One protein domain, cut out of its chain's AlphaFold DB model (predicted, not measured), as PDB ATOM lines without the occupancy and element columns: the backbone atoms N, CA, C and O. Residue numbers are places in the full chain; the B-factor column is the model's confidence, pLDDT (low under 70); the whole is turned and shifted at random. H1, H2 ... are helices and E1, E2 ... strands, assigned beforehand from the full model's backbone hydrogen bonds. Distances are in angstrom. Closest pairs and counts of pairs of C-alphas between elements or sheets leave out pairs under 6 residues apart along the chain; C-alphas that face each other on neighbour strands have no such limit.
ATOM      1  N   ASP A  42     137.616 161.725 144.685       88.31
ATOM      2  CA  ASP A  42     139.022 161.552 145.066       88.31
ATOM      3  C   ASP A  42     139.775 160.645 144.077       88.31
ATOM      4  O   ASP A  42     140.278 159.573 144.409       88.31
ATOM      5  N   CYS A  43     139.813 161.081 142.820       90.19
ATOM      6  CA  CYS A  43     140.366 160.337 141.700       90.19
ATOM      7  C   CYS A  43     141.827 160.692 141.410       90.19
ATOM      8  O   CYS A  43     142.204 161.866 141.420       90.19
ATOM      9  N   LEU A  44     142.617 159.688 141.038       90.69
ATOM     10  CA  LEU A  44     143.940 159.831 140.428       90.69
ATOM     11  C   LEU A  44     143.853 159.542 138.930       90.69
ATOM     12  O   LEU A  44     143.231 158.558 138.539       90.69
ATOM     13  N   TYR A  45     144.497 160.367 138.104       88.25
ATOM     14  CA  TYR A  45     144.607 160.148 136.659       88.25
ATOM     15  C   TYR A  45     146.054 159.846 136.281       88.25
ATOM     16  O   TYR A  45     146.972 160.531 136.727       88.25
ATOM     17  N   VAL A  46     146.244 158.802 135.482       85.62
ATOM     18  CA  VAL A  46     147.548 158.196 135.183       85.62
ATOM     19  C   VAL A  46     147.573 157.855 133.701       85.62
ATOM     20  O   VAL A  46     146.585 157.343 133.171       85.62
ATOM     21  N   LEU A  47     148.681 158.141 133.018       81.94
ATOM     22  CA  LEU A  47     148.860 157.685 131.640       81.94
ATOM     23  C   LEU A  47     149.280 156.213 131.673       81.94
ATOM     24  O   LEU A  47     150.265 155.883 132.333       81.94
ATOM     25  N   ALA A  48     148.531 155.346 130.993       77.12
ATOM     26  CA  ALA A  48     148.868 153.928 130.927       77.12
ATOM     27  C   ALA A  48     150.247 153.739 130.278       77.12
ATOM     28  O   ALA A  48     150.539 154.333 129.238       77.12
ATOM     29  N   SER A  49     151.083 152.894 130.875       66.12
ATOM     30  CA  SER A  49     152.415 152.578 130.364       66.12
ATOM     31  C   SER A  49     152.292 151.549 129.243       66.12
ATOM     32  O   SER A  49     152.488 150.353 129.443       66.12
ATOM     33  N   THR A  50     151.925 151.992 128.041       55.53
ATOM     34  CA  THR A  50     151.939 151.118 126.865       55.53
ATOM     35  C   THR A  50     153.353 151.058 126.297       55.53
ATOM     36  O   THR A  50     153.933 152.089 125.973       55.53
ATOM     37  N   GLU A  51     153.908 149.857 126.108       47.44
ATOM     38  CA  GLU A  51     155.233 149.651 125.488       47.44
ATOM     39  C   GLU A  51     155.340 150.229 124.054       47.44
ATOM     40  O   GLU A  51     156.432 150.312 123.493       47.44
ATOM     41  N   LYS A  52     154.216 150.647 123.451       53.66
ATOM     42  CA  LYS A  52     154.116 151.165 122.081       53.66
ATOM     43  C   LYS A  52     153.860 152.671 122.028       53.66
ATOM     44  O   LYS A  52     153.050 153.208 122.774       53.66
ATOM     45  N   GLN A  53     154.503 153.325 121.058       55.75
ATOM     46  CA  GLN A  53     154.544 154.785 120.891       55.75
ATOM     47  C   GLN A  53     153.244 155.427 120.352       55.75
ATOM     48  O   GLN A  53     153.155 156.650 120.341       55.75
ATOM     49  N   ASN A  54     152.236 154.642 119.937       71.12
ATOM     50  CA  ASN A  54     151.067 155.137 119.184       71.12
ATOM     51  C   ASN A  54     149.701 154.903 119.866       71.12
ATOM     52  O   ASN A  54     148.665 155.058 119.220       71.12
ATOM     53  N   ILE A  55     149.652 154.533 121.148       79.56
ATOM     54  CA  ILE A  55     148.387 154.356 121.882       79.56
ATOM     55  C   ILE A  55     148.328 155.378 123.009       79.56
ATOM     56  O   ILE A  55     149.238 155.463 123.826       79.56
ATOM     57  N   HIS A  56     147.239 156.139 123.064       85.12
ATOM     58  CA  HIS A  56     146.975 157.081 124.140       85.12
ATOM     59  C   HIS A  56     145.794 156.598 124.985       85.12
ATOM     60  O   HIS A  56     144.654 156.549 124.512       85.12
ATOM     61  N   GLN A  57     146.061 156.280 126.254       87.06
ATOM     62  CA  GLN A  57     145.048 155.873 127.225       87.06
ATOM     63  C   GLN A  57     145.325 156.497 128.598       87.06
ATOM     64  O   GLN A  57     146.391 156.305 129.179       87.06
ATOM     65  N   VAL A  58     144.326 157.193 129.147       87.19
ATOM     66  CA  VAL A  58     144.354 157.717 130.520       87.19
ATOM     67  C   VAL A  58     143.482 156.830 131.401       87.19
ATOM     68  O   VAL A  58     142.306 156.609 131.107       87.19
ATOM     69  N   LEU A  59     144.056 156.326 132.488       89.12
ATOM     70  CA  LEU A  59     143.366 155.540 133.504       89.12
ATOM     71  C   LEU A  59     142.996 156.433 134.685       89.12
ATOM     72  O   LEU A  59     143.814 157.223 135.155       89.12
ATOM     73  N   SER A  60     141.765 156.291 135.174       90.62
ATOM     74  CA  SER A  60     141.296 156.967 136.384       90.62
ATOM     75  C   SER A  60     141.086 155.965 137.513       90.62
ATOM     76  O   SER A  60     140.323 155.014 137.346       90.62
ATOM     77  N   TYR A  61     141.689 156.211 138.670       92.31
ATOM     78  CA  TYR A  61     141.512 155.420 139.883       92.31
ATOM     79  C   TYR A  61     140.748 156.245 140.912       92.31
ATOM     80  O   TYR A  61     141.287 157.220 141.427       92.31
ATOM     81  N   CYS A  62     139.502 155.875 141.195       91.31
ATOM     82  CA  CYS A  62     138.573 156.681 141.994       91.31
ATOM     83  C   CYS A  62     137.999 155.902 143.175       91.31
ATOM     84  O   CYS A  62     137.773 154.694 143.076       91.31
ATOM     85  N   LEU A  63     137.659 156.601 144.258       88.12
ATOM     86  CA  LEU A  63     136.787 156.045 145.287       88.12
ATOM     87  C   LEU A  63     135.346 155.992 144.775       88.12
ATOM     88  O   LEU A  63     134.892 156.878 144.047       88.12
ATOM     89  N   THR A  64     134.636 154.931 145.158       78.00
ATOM     90  CA  THR A  64     133.234 154.702 144.764       78.00
ATOM     91  C   THR A  64     132.265 154.656 145.950       78.00
ATOM     92  O   THR A  64     131.065 154.487 145.749       78.00
ATOM     93  N   GLU A  65     132.763 154.840 147.176       69.75
ATOM     94  CA  GLU A  65     131.983 154.828 148.421       69.75
ATOM     95  C   GLU A  65     132.060 156.161 149.154       69.75
ATOM     96  O   GLU A  65     133.076 156.835 149.119       69.75
ATOM     97  N   TYR A  66     131.009 156.522 149.887       65.88
ATOM     98  CA  TYR A  66     130.899 157.836 150.517       65.88
ATOM     99  C   TYR A  66     131.982 158.130 151.571       65.88
ATOM    100  O   TYR A  66     132.136 157.398 152.551       65.88
ATOM    101  N   SER A  67     132.617 159.301 151.451       58.31
ATOM    102  CA  SER A  67     133.597 159.835 152.413       58.31
ATOM    103  C   SER A  67     133.045 160.001 153.838       58.31
ATOM    104  O   SER A  67     133.788 159.870 154.807       58.31
ATOM    105  N   SER A  68     131.732 160.218 153.989       54.88
ATOM    106  CA  SER A  68     131.053 160.388 155.283       54.88
ATOM    107  C   SER A  68     131.024 159.127 156.156       54.88
ATOM    108  O   SER A  68     130.615 159.200 157.311       54.88
ATOM    109  N   GLN A  69     131.426 157.967 155.628       58.22
ATOM    110  CA  GLN A  69     131.590 156.747 156.425       58.22
ATOM    111  C   GLN A  69     132.865 156.769 157.278       58.22
ATOM    112  O   GLN A  69     133.006 155.972 158.208       58.22
ATOM    113  N   TRP A  70     133.811 157.659 156.975       66.00
ATOM    114  CA  TRP A  70     135.093 157.716 157.659       66.00
ATOM    115  C   TRP A  70     135.056 158.804 158.728       66.00
ATOM    116  O   TRP A  70     135.172 159.993 158.443       66.00
ATOM    117  N   ASN A  71     134.903 158.388 159.987       65.12
ATOM    118  CA  ASN A  71     135.009 159.270 161.151       65.12
ATOM    119  C   ASN A  71     136.477 159.690 161.360       65.12
ATOM    120  O   ASN A  71     137.164 159.150 162.229       65.12
ATOM    121  N   ILE A  72     136.975 160.604 160.524       70.19
ATOM    122  CA  ILE A  72     138.340 161.134 160.600       70.19
ATOM    123  C   ILE A  72     138.392 162.170 161.727       70.19
ATOM    124  O   ILE A  72     137.717 163.199 161.674       70.19
ATOM    125  N   GLU A  73     139.186 161.903 162.764       67.12
ATOM    126  CA  GLU A  73     139.428 162.877 163.829       67.12
ATOM    127  C   GLU A  73     140.374 163.982 163.336       67.12
ATOM    128  O   GLU A  73     141.394 163.709 162.698       67.12
ATOM    129  N   GLU A  74     140.072 165.241 163.670       59.50
ATOM    130  CA  GLU A  74     140.938 166.361 163.307       59.50
ATOM    131  C   GLU A  74     142.340 166.212 163.905       59.50
ATOM    132  O   GLU A  74     142.530 166.054 165.117       59.50
ATOM    133  N   ASN A  75     143.344 166.326 163.038       61.84
ATOM    134  CA  ASN A  75     144.735 166.232 163.429       61.84
ATOM    135  C   ASN A  75     145.344 167.624 163.674       61.84
ATOM    136  O   ASN A  75     145.170 168.543 162.873       61.84
ATOM    137  N   ASN A  76     146.087 167.774 164.776       56.97
ATOM    138  CA  ASN A  76     146.743 169.035 165.162       56.97
ATOM    139  C   ASN A  76     148.197 169.150 164.660       56.97
ATOM    140  O   ASN A  76     148.839 170.164 164.919       56.97
ATOM    141  N   PHE A  77     148.741 168.111 164.015       59.50
ATOM    142  CA  PHE A  77     150.138 168.085 163.556       59.50
ATOM    143  C   PHE A  77     150.332 168.663 162.153       59.50
ATOM    144  O   PHE A  77     151.414 169.158 161.850       59.50
ATOM    145  N   ASP A  78     149.307 168.596 161.304       66.81
ATOM    146  CA  ASP A  78     149.387 169.086 159.932       66.81
ATOM    147  C   ASP A  78     149.142 170.606 159.924       66.81
ATOM    148  O   ASP A  78     148.244 171.116 160.606       66.81
ATOM    149  N   GLN A  79     149.969 171.357 159.194       74.75
ATOM    150  CA  GLN A  79     149.886 172.816 159.187       74.75
ATOM    151  C   GLN A  79     148.633 173.256 158.417       74.75
ATOM    152  O   GLN A  79     148.570 173.141 157.192       74.75
ATOM    153  N   THR A 134     152.736 166.534 154.648       79.38
ATOM    154  CA  THR A 134     154.073 165.955 154.470       79.38
ATOM    155  C   THR A 134     153.945 164.584 153.810       79.38
ATOM    156  O   THR A 134     153.319 163.679 154.376       79.38
ATOM    157  N   LEU A 135     154.560 164.406 152.635       71.00
ATOM    158  CA  LEU A 135     154.626 163.105 151.964       71.00
ATOM    159  C   LEU A 135     155.198 162.032 152.913       71.00
ATOM    160  O   LEU A 135     156.091 162.332 153.710       71.00
ATOM    161  N   PRO A 136     154.674 160.793 152.884       75.38
ATOM    162  CA  PRO A 136     153.828 160.191 151.843       75.38
ATOM    163  C   PRO A 136     152.313 160.443 151.991       75.38
ATOM    164  O   PRO A 136     151.525 159.782 151.313       75.38
ATOM    165  N   ARG A 137     151.876 161.343 152.889       83.12
ATOM    166  CA  ARG A 137     150.451 161.656 153.070       83.12
ATOM    167  C   ARG A 137     149.945 162.667 152.040       83.12
ATOM    168  O   ARG A 137     150.646 163.623 151.724       83.12
ATOM    169  N   PHE A 138     148.721 162.471 151.555       86.88
ATOM    170  CA  PHE A 138     148.055 163.342 150.582       86.88
ATOM    171  C   PHE A 138     146.530 163.357 150.786       86.88
ATOM    172  O   PHE A 138     145.985 162.622 151.613       86.88
ATOM    173  N   GLY A 139     145.838 164.216 150.035       85.62
ATOM    174  CA  GLY A 139     144.386 164.396 150.099       85.62
ATOM    175  C   GLY A 139     143.948 165.723 150.720       85.62
ATOM    176  O   GLY A 139     144.781 166.457 151.248       85.62
ATOM    177  N   PRO A 140     142.647 166.063 150.653       83.75
ATOM    178  CA  PRO A 140     142.130 167.346 151.139       83.75
ATOM    179  C   PRO A 140     142.366 167.588 152.639       83.75
ATOM    180  O   PRO A 140     142.472 168.740 153.051       83.75
ATOM    181  N   LEU A 141     142.482 166.522 153.437       84.12
ATOM    182  CA  LEU A 141     142.752 166.540 154.879       84.12
ATOM    183  C   LEU A 141     144.062 165.811 155.239       84.12
ATOM    184  O   LEU A 141     144.262 165.452 156.397       84.12
ATOM    185  N   CYS A 142     144.939 165.537 154.264       84.19
ATOM    186  CA  CYS A 142     146.127 164.683 154.433       84.19
ATOM    187  C   CYS A 142     145.817 163.264 154.947       84.19
ATOM    188  O   CYS A 142     146.619 162.662 155.669       84.19
ATOM    189  N   GLN A 143     144.638 162.741 154.602       85.25
ATOM    190  CA  GLN A 143     144.097 161.509 155.169       85.25
ATOM    191  C   GLN A 143     144.572 160.228 154.473       85.25
ATOM    192  O   GLN A 143     144.377 159.146 155.022       85.25
ATOM    193  N   TYR A 144     145.174 160.321 153.285       87.94
ATOM    194  CA  TYR A 144     145.571 159.156 152.493       87.94
ATOM    195  C   TYR A 144     147.077 158.946 152.498       87.94
ATOM    196  O   TYR A 144     147.845 159.902 152.521       87.94
ATOM    197  N   SER A 145     147.506 157.691 152.405       87.62
ATOM    198  CA  SER A 145     148.872 157.310 152.034       87.62
ATOM    199  C   SER A 145     148.840 156.027 151.206       87.62
ATOM    200  O   SER A 145     148.044 155.139 151.509       87.62
ATOM    201  N   LEU A 146     149.706 155.903 150.197       83.19
ATOM    202  CA  LEU A 146     149.784 154.689 149.375       83.19
ATOM    203  C   LEU A 146     150.205 153.482 150.227       83.19
ATOM    204  O   LEU A 146     151.156 153.574 151.001       83.19
ATOM    205  N   ASP A 147     149.519 152.348 150.068       75.44
ATOM    206  CA  ASP A 147     149.871 151.084 150.731       75.44
ATOM    207  C   ASP A 147     150.888 150.278 149.902       75.44
ATOM    208  O   ASP A 147     150.729 149.081 149.668       75.44
ATOM    209  N   ILE A 148     151.903 150.962 149.362       70.88
ATOM    210  CA  ILE A 148     152.893 150.390 148.442       70.88
ATOM    211  C   ILE A 148     154.295 150.778 148.918       70.88
ATOM    212  O   ILE A 148     154.613 151.961 149.027       70.88
ATOM    213  N   ASN A 149     155.143 149.785 149.211       61.16
ATOM    214  CA  ASN A 149     156.548 150.013 149.565       61.16
ATOM    215  C   ASN A 149     157.332 150.414 148.310       61.16
ATOM    216  O   ASN A 149     157.797 149.548 147.569       61.16
ATOM    217  N   VAL A 150     157.471 151.716 148.060       57.38
ATOM    218  CA  VAL A 150     158.161 152.222 146.867       57.38
ATOM    219  C   VAL A 150     159.248 153.229 147.228       57.38
ATOM    220  O   VAL A 150     159.114 153.998 148.176       57.38
ATOM    221  N   SER A 151     160.353 153.195 146.480       59.09
ATOM    222  CA  SER A 151     161.431 154.183 146.555       59.09
ATOM    223  C   SER A 151     160.907 155.582 146.231       59.09
ATOM    224  O   SER A 151     160.192 155.749 145.244       59.09
ATOM    225  N   ASN A 152     161.322 156.585 147.009       58.66
ATOM    226  CA  ASN A 152     160.866 157.977 146.888       58.66
ATOM    227  C   ASN A 152     161.209 158.664 145.549       58.66
ATOM    228  O   ASN A 152     160.727 159.769 145.330       58.66
ATOM    229  N   ASP A 153     162.008 158.034 144.681       65.75
ATOM    230  CA  ASP A 153     162.529 158.624 143.436       65.75
ATOM    231  C   ASP A 153     161.683 158.316 142.181       65.75
ATOM    232  O   ASP A 153     162.062 158.706 141.080       65.75
ATOM    233  N   LEU A 154     160.567 157.584 142.305       72.44
ATOM    234  CA  LEU A 154     159.740 157.163 141.161       72.44
ATOM    235  C   LEU A 154     158.526 158.075 140.950       72.44
ATOM    236  O   LEU A 154     157.914 158.540 141.910       72.44
ATOM    237  N   SER A 155     158.140 158.278 139.689       78.75
ATOM    238  CA  SER A 155     156.902 158.978 139.319       78.75
ATOM    239  C   SER A 155     155.651 158.148 139.646       78.75
ATOM    240  O   SER A 155     155.712 156.924 139.746       78.75
ATOM    241  N   LEU A 156     154.481 158.793 139.770       81.25
ATOM    242  CA  LEU A 156     153.215 158.097 140.057       81.25
ATOM    243  C   LEU A 156     152.887 157.007 139.018       81.25
ATOM    244  O   LEU A 156     152.457 155.918 139.397       81.25
ATOM    245  N   ASN A 157     153.141 157.270 137.731       80.62
ATOM    246  CA  ASN A 157     152.938 156.287 136.662       80.62
ATOM    247  C   ASN A 157     153.844 155.061 136.855       80.62
ATOM    248  O   ASN A 157     153.375 153.930 136.796       80.62
ATOM    249  N   GLU A 158     155.129 155.267 137.159       79.12
ATOM    250  CA  GLU A 158     156.076 154.168 137.394       79.12
ATOM    251  C   GLU A 158     155.749 153.372 138.662       79.12
ATOM    252  O   GLU A 158     155.938 152.154 138.687       79.12
ATOM    253  N   ILE A 159     155.258 154.043 139.711       81.31
ATOM    254  CA  ILE A 159     154.775 153.412 140.948       81.31
ATOM    255  C   ILE A 159     153.641 152.433 140.617       81.31
ATOM    256  O   ILE A 159     153.687 151.273 141.031       81.31
ATOM    257  N   ILE A 160     152.645 152.885 139.850       83.38
ATOM    258  CA  ILE A 160     151.464 152.089 139.492       83.38
ATOM    259  C   ILE A 160     151.827 150.970 138.515       83.38
ATOM    260  O   ILE A 160     151.441 149.820 138.727       83.38
ATOM    261  N   TYR A 161     152.654 151.258 137.513       81.56
ATOM    262  CA  TYR A 161     153.165 150.247 136.591       81.56
ATOM    263  C   TYR A 161     153.898 149.117 137.335       81.56
ATOM    264  O   TYR A 161     153.609 147.934 137.139       81.56
ATOM    265  N   LYS A 162     154.804 149.462 138.263       78.12
ATOM    266  CA  LYS A 162     155.529 148.473 139.079       78.12
ATOM    267  C   LYS A 162     154.620 147.695 140.024       78.12
ATOM    268  O   LYS A 162     154.925 146.533 140.296       78.12
ATOM    269  N   PHE A 163     153.543 148.306 140.520       80.75
ATOM    270  CA  PHE A 163     152.549 147.625 141.347       80.75
ATOM    271  C   PHE A 163     151.905 146.461 140.584       80.75
ATOM    272  O   PHE A 163     151.956 145.325 141.060       80.75
ATOM    273  N   TYR A 164     151.400 146.703 139.370       79.88
ATOM    274  CA  TYR A 164     150.779 145.644 138.568       79.88
ATOM    275  C   TYR A 164     151.778 144.611 138.032       79.88
ATOM    276  O   TYR A 164     151.420 143.447 137.902       79.88
ATOM    277  N   GLN A 165     153.026 144.999 137.756       74.50
ATOM    278  CA  GLN A 165     154.056 144.062 137.286       74.50
ATOM    279  C   GLN A 165     154.558 143.101 138.380       74.50
ATOM    280  O   GLN A 165     154.825 141.934 138.100       74.50
ATOM    281  N   ASN A 166     154.716 143.573 139.624       67.06
ATOM    282  CA  ASN A 166     155.452 142.827 140.657       67.06
ATOM    283  C   ASN A 166     154.599 142.289 141.814       67.06
ATOM    284  O   ASN A 166     155.027 141.337 142.466       67.06
ATOM    285  N   ARG A 784     143.044 142.842 149.105       75.00
ATOM    286  CA  ARG A 784     141.676 143.259 149.376       75.00
ATOM    287  C   ARG A 784     141.035 144.034 148.228       75.00
ATOM    288  O   ARG A 784     139.828 143.957 148.063       75.00
ATOM    289  N   CYS A 785     141.819 144.738 147.416       83.50
ATOM    290  CA  CYS A 785     141.296 145.674 146.422       83.50
ATOM    291  C   CYS A 785     141.025 145.093 145.029       83.50
ATOM    292  O   CYS A 785     140.801 145.875 144.109       83.50
ATOM    293  N   HIS A 786     141.048 143.767 144.834       84.81
ATOM    294  CA  HIS A 786     141.015 143.157 143.492       84.81
ATOM    295  C   HIS A 786     141.984 143.912 142.557       84.81
ATOM    296  O   HIS A 786     143.141 144.075 142.925       84.81
ATOM    297  N   ARG A 787     141.554 144.426 141.393       82.81
ATOM    298  CA  ARG A 787     142.427 145.227 140.504       82.81
ATOM    299  C   ARG A 787     142.572 146.704 140.892       82.81
ATOM    300  O   ARG A 787     143.192 147.447 140.141       82.81
ATOM    301  N   GLY A 788     141.982 147.166 141.987       88.19
ATOM    302  CA  GLY A 788     142.101 148.539 142.481       88.19
ATOM    303  C   GLY A 788     143.412 148.817 143.215       88.19
ATOM    304  O   GLY A 788     144.077 147.903 143.704       88.19
ATOM    305  N   LEU A 789     143.765 150.099 143.328       88.44
ATOM    306  CA  LEU A 789     144.946 150.539 144.071       88.44
ATOM    307  C   LEU A 789     144.614 150.652 145.569       88.44
ATOM    308  O   LEU A 789     143.728 151.438 145.927       88.44
ATOM    309  N   PRO A 790     145.304 149.909 146.456       86.88
ATOM    310  CA  PRO A 790     145.088 150.008 147.893       86.88
ATOM    311  C   PRO A 790     145.685 151.302 148.457       86.88
ATOM    312  O   PRO A 790     146.859 151.626 148.249       86.88
ATOM    313  N   ILE A 791     144.877 152.030 149.225       88.44
ATOM    314  CA  ILE A 791     145.292 153.219 149.968       88.44
ATOM    315  C   ILE A 791     144.971 153.053 151.455       88.44
ATOM    316  O   ILE A 791     143.924 152.526 151.832       88.44
ATOM    317  N   ARG A 792     145.861 153.535 152.325       87.25
ATOM    318  CA  ARG A 792     145.592 153.630 153.764       87.25
ATOM    319  C   ARG A 792     144.908 154.957 154.068       87.25
ATOM    320  O   ARG A 792     145.434 156.017 153.730       87.25
ATOM    321  N   VAL A 793     143.769 154.882 154.744       86.62
ATOM    322  CA  VAL A 793     143.005 156.010 155.280       86.62
ATOM    323  C   VAL A 793     143.328 156.161 156.764       86.62
ATOM    324  O   VAL A 793     143.110 155.245 157.559       86.62
ATOM    325  N   TRP A 794     143.847 157.321 157.152       84.25
ATOM    326  CA  TRP A 794     144.214 157.636 158.530       84.25
ATOM    327  C   TRP A 794     143.010 158.198 159.290       84.25
ATOM    328  O   TRP A 794     142.621 159.342 159.081       84.25
ATOM    329  N   LEU A 795     142.425 157.395 160.186       83.19
ATOM    330  CA  LEU A 795     141.252 157.794 160.977       83.19
ATOM    331  C   LEU A 795     141.649 158.550 162.248       83.19
ATOM    332  O   LEU A 795     141.043 159.560 162.597       83.19
ATOM    333  N   ASN A 796     142.675 158.059 162.950       76.00
ATOM    334  CA  ASN A 796     143.220 158.714 164.135       76.00
ATOM    335  C   ASN A 796     144.733 158.527 164.190       76.00
ATOM    336  O   ASN A 796     145.242 157.443 164.487       76.00
ATOM    337  N   ILE A 797     145.450 159.621 163.959       71.00
ATOM    338  CA  ILE A 797     146.910 159.618 163.875       71.00
ATOM    339  C   ILE A 797     147.548 159.389 165.250       71.00
ATOM    340  O   ILE A 797     148.531 158.660 165.350       71.00
ATOM    341  N   LYS A 798     146.957 159.908 166.336       72.75
ATOM    342  CA  LYS A 798     147.478 159.704 167.702       72.75
ATOM    343  C   LYS A 798     147.402 158.245 168.145       72.75
ATOM    344  O   LYS A 798     148.266 157.787 168.883       72.75
ATOM    345  N   LYS A 799     146.361 157.528 167.713       77.31
ATOM    346  CA  LYS A 799     146.146 156.107 168.032       77.31
ATOM    347  C   LYS A 799     146.709 155.158 166.971       77.31
ATOM    348  O   LYS A 799     146.548 153.953 167.117       77.31
ATOM    349  N   ASN A 800     147.348 155.690 165.923       79.44
ATOM    350  CA  ASN A 800     147.828 154.930 164.766       79.44
ATOM    351  C   ASN A 800     146.727 154.044 164.136       79.44
ATOM    352  O   ASN A 800     146.981 152.921 163.701       79.44
ATOM    353  N   LEU A 801     145.478 154.532 164.141       82.56
ATOM    354  CA  LEU A 801     144.325 153.820 163.589       82.56
ATOM    355  C   LEU A 801     144.209 154.125 162.100       82.56
ATOM    356  O   LEU A 801     143.961 155.270 161.706       82.56
ATOM    357  N   THR A 802     144.358 153.081 161.292       83.69
ATOM    358  CA  THR A 802     144.239 153.135 159.836       83.69
ATOM    359  C   THR A 802     143.171 152.162 159.356       83.69
ATOM    360  O   THR A 802     142.928 151.129 159.980       83.69
ATOM    361  N   ASN A 803     142.528 152.508 158.248       85.88
ATOM    362  CA  ASN A 803     141.688 151.606 157.475       85.88
ATOM    363  C   ASN A 803     142.243 151.505 156.048       85.88
ATOM    364  O   ASN A 803     142.993 152.384 155.626       85.88
ATOM    365  N   ILE A 804     141.898 150.457 155.304       84.06
ATOM    366  CA  ILE A 804     142.274 150.328 153.890       84.06
ATOM    367  C   ILE A 804     141.047 150.640 153.036       84.06
ATOM    368  O   ILE A 804     139.963 150.125 153.299       84.06
ATOM    369  N   ALA A 805     141.237 151.486 152.030       87.94
ATOM    370  CA  ALA A 805     140.265 151.769 150.985       87.94
ATOM    371  C   ALA A 805     140.885 151.469 149.616       87.94
ATOM    372  O   ALA A 805     142.110 151.412 149.480       87.94
ATOM    373  N   CYS A 806     140.046 151.284 148.603       89.38
ATOM    374  CA  CYS A 806     140.483 150.898 147.268       89.38
ATOM    375  C   CYS A 806     140.075 151.951 146.240       89.38
ATOM    376  O   CYS A 806     138.896 152.280 146.111       89.38
ATOM    377  N   LEU A 807     141.049 152.466 145.487       91.25
ATOM    378  CA  LEU A 807     140.786 153.301 144.318       91.25
ATOM    379  C   LEU A 807     140.542 152.392 143.112       91.25
ATOM    380  O   LEU A 807     141.458 151.714 142.637       91.25
ATOM    381  N   CYS A 808     139.309 152.367 142.620       92.50
ATOM    382  CA  CYS A 808     138.902 151.462 141.555       92.50
ATOM    383  C   CYS A 808     139.186 152.042 140.165       92.50
ATOM    384  O   CYS A 808     138.913 153.228 139.944       92.50
ATOM    385  N   PRO A 809     139.694 151.223 139.222       92.94
ATOM    386  CA  PRO A 809     139.786 151.599 137.814       92.94
ATOM    387  C   PRO A 809     138.386 151.735 137.182       92.94
ATOM    388  O   PRO A 809     137.406 151.268 137.764       92.94
ATOM    389  N   PRO A 810     138.253 152.301 135.965       91.38
ATOM    390  CA  PRO A 810     136.946 152.544 135.338       91.38
ATOM    391  C   PRO A 810     136.112 151.276 135.100       91.38
ATOM    392  O   PRO A 810     134.878 151.347 135.083       91.38
ATOM    393  N   SER A 811     136.775 150.126 134.927       91.81
ATOM    394  CA  SER A 811     136.148 148.820 134.707       91.81
ATOM    395  C   SER A 811     135.504 148.225 135.964       91.81
ATOM    396  O   SER A 811     134.666 147.334 135.829       91.81
ATOM    397  N   LEU A 812     135.821 148.722 137.170       91.50
ATOM    398  CA  LEU A 812     135.391 148.132 138.444       91.50
ATOM    399  C   LEU A 812     134.802 149.161 139.427       91.50
ATOM    400  O   LEU A 812     135.019 150.367 139.312       91.50
ATOM    401  N   TYR A 813     134.052 148.686 140.423       91.06
ATOM    402  CA  TYR A 813     133.513 149.496 141.521       91.06
ATOM    403  C   TYR A 813     133.228 148.669 142.796       91.06
ATOM    404  O   TYR A 813     133.315 147.440 142.785       91.06
ATOM    405  N   GLY A 814     132.879 149.354 143.893       87.25
ATOM    406  CA  GLY A 814     132.658 148.791 145.237       87.25
ATOM    407  C   GLY A 814     133.804 149.131 146.201       87.25
ATOM    408  O   GLY A 814     134.864 149.554 145.743       87.25
TER     409      GLY A 814
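What this domain is: This is residues 42 to 79, 134 to 166 and 784 to 814 of the 1098 residues of the protein "Hypothetical protein" of Rotaria sp. Silwood2 (UniProt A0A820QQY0). Two strand hairpins, E4 with E5 and E1 with E2, are set roughly end to end along the longest axis, with their open ends together and their turns at opposite ends. Short E3 adds a third strand beside E4, and H1 sits next to E1 through residues 156 to 161. The printed part has 102 residues, with one named helix and five named strands in the order E1, E2, E3, H1, E4, E5; both sheets, E3 - E4 - E5 and E1 - E2, are antiparallel. The class is mixed, helices and strands, though under half of the residues are in named elements. The whole is elongated, 48 by 31 by 23 A, and only just compact, close to loose, with a radius of gyration of the C-alphas of 14.9 A.

Where its parts are: E4, residues 789 to 796, spans 21.7 A from C-alpha 789 at (144.946, 150.539, 144.071). E5, residues 801 to 807, spans 19.6 A and ends at (140.786, 153.301, 144.318). E3, residues 144 to 146, spans 6.9 A. E1, residues 42 to 47, spans 17.1 A from (139.022, 161.552, 145.066); E2, residues 55 to 63, spans 26.2 A. H1, residues 156 to 166, spans 15.4 A.

How they stand to each other: E4 and E5 form an antiparallel hairpin at 150 degrees, with N 791 and O 805 2.8 A apart, within hydrogen-bond range. E3 is antiparallel to E4, with N 792 and O 145 at 2.8 A. E1 and E2 form a hairpin at 162 degrees, with N 44 and O 61 at 2.8 A. The closest C-alphas of E2 and E5, Cys 62 and Leu 807, are 4.7 A apart. Those of E1 and H1, Val 46 and Asn 157, are 5.9 A apart. H1 and E5 are apart. In H1 every O i to N i+4 pair is within hydrogen-bond range.

The domain as a whole: The two C-alphas farthest apart, Asn 54 and Lys 799, are 49.1 A apart. Residues 80 to 133 and 167 to 783 are not printed, with C-alpha gaps of 9.3 A and 16.3 A. Of the links printed whole, none is long. Residues 64 to 79 hold no named element, and pLDDT is under 70 in 24 residues, among them 49 to 53 and 65 to 71.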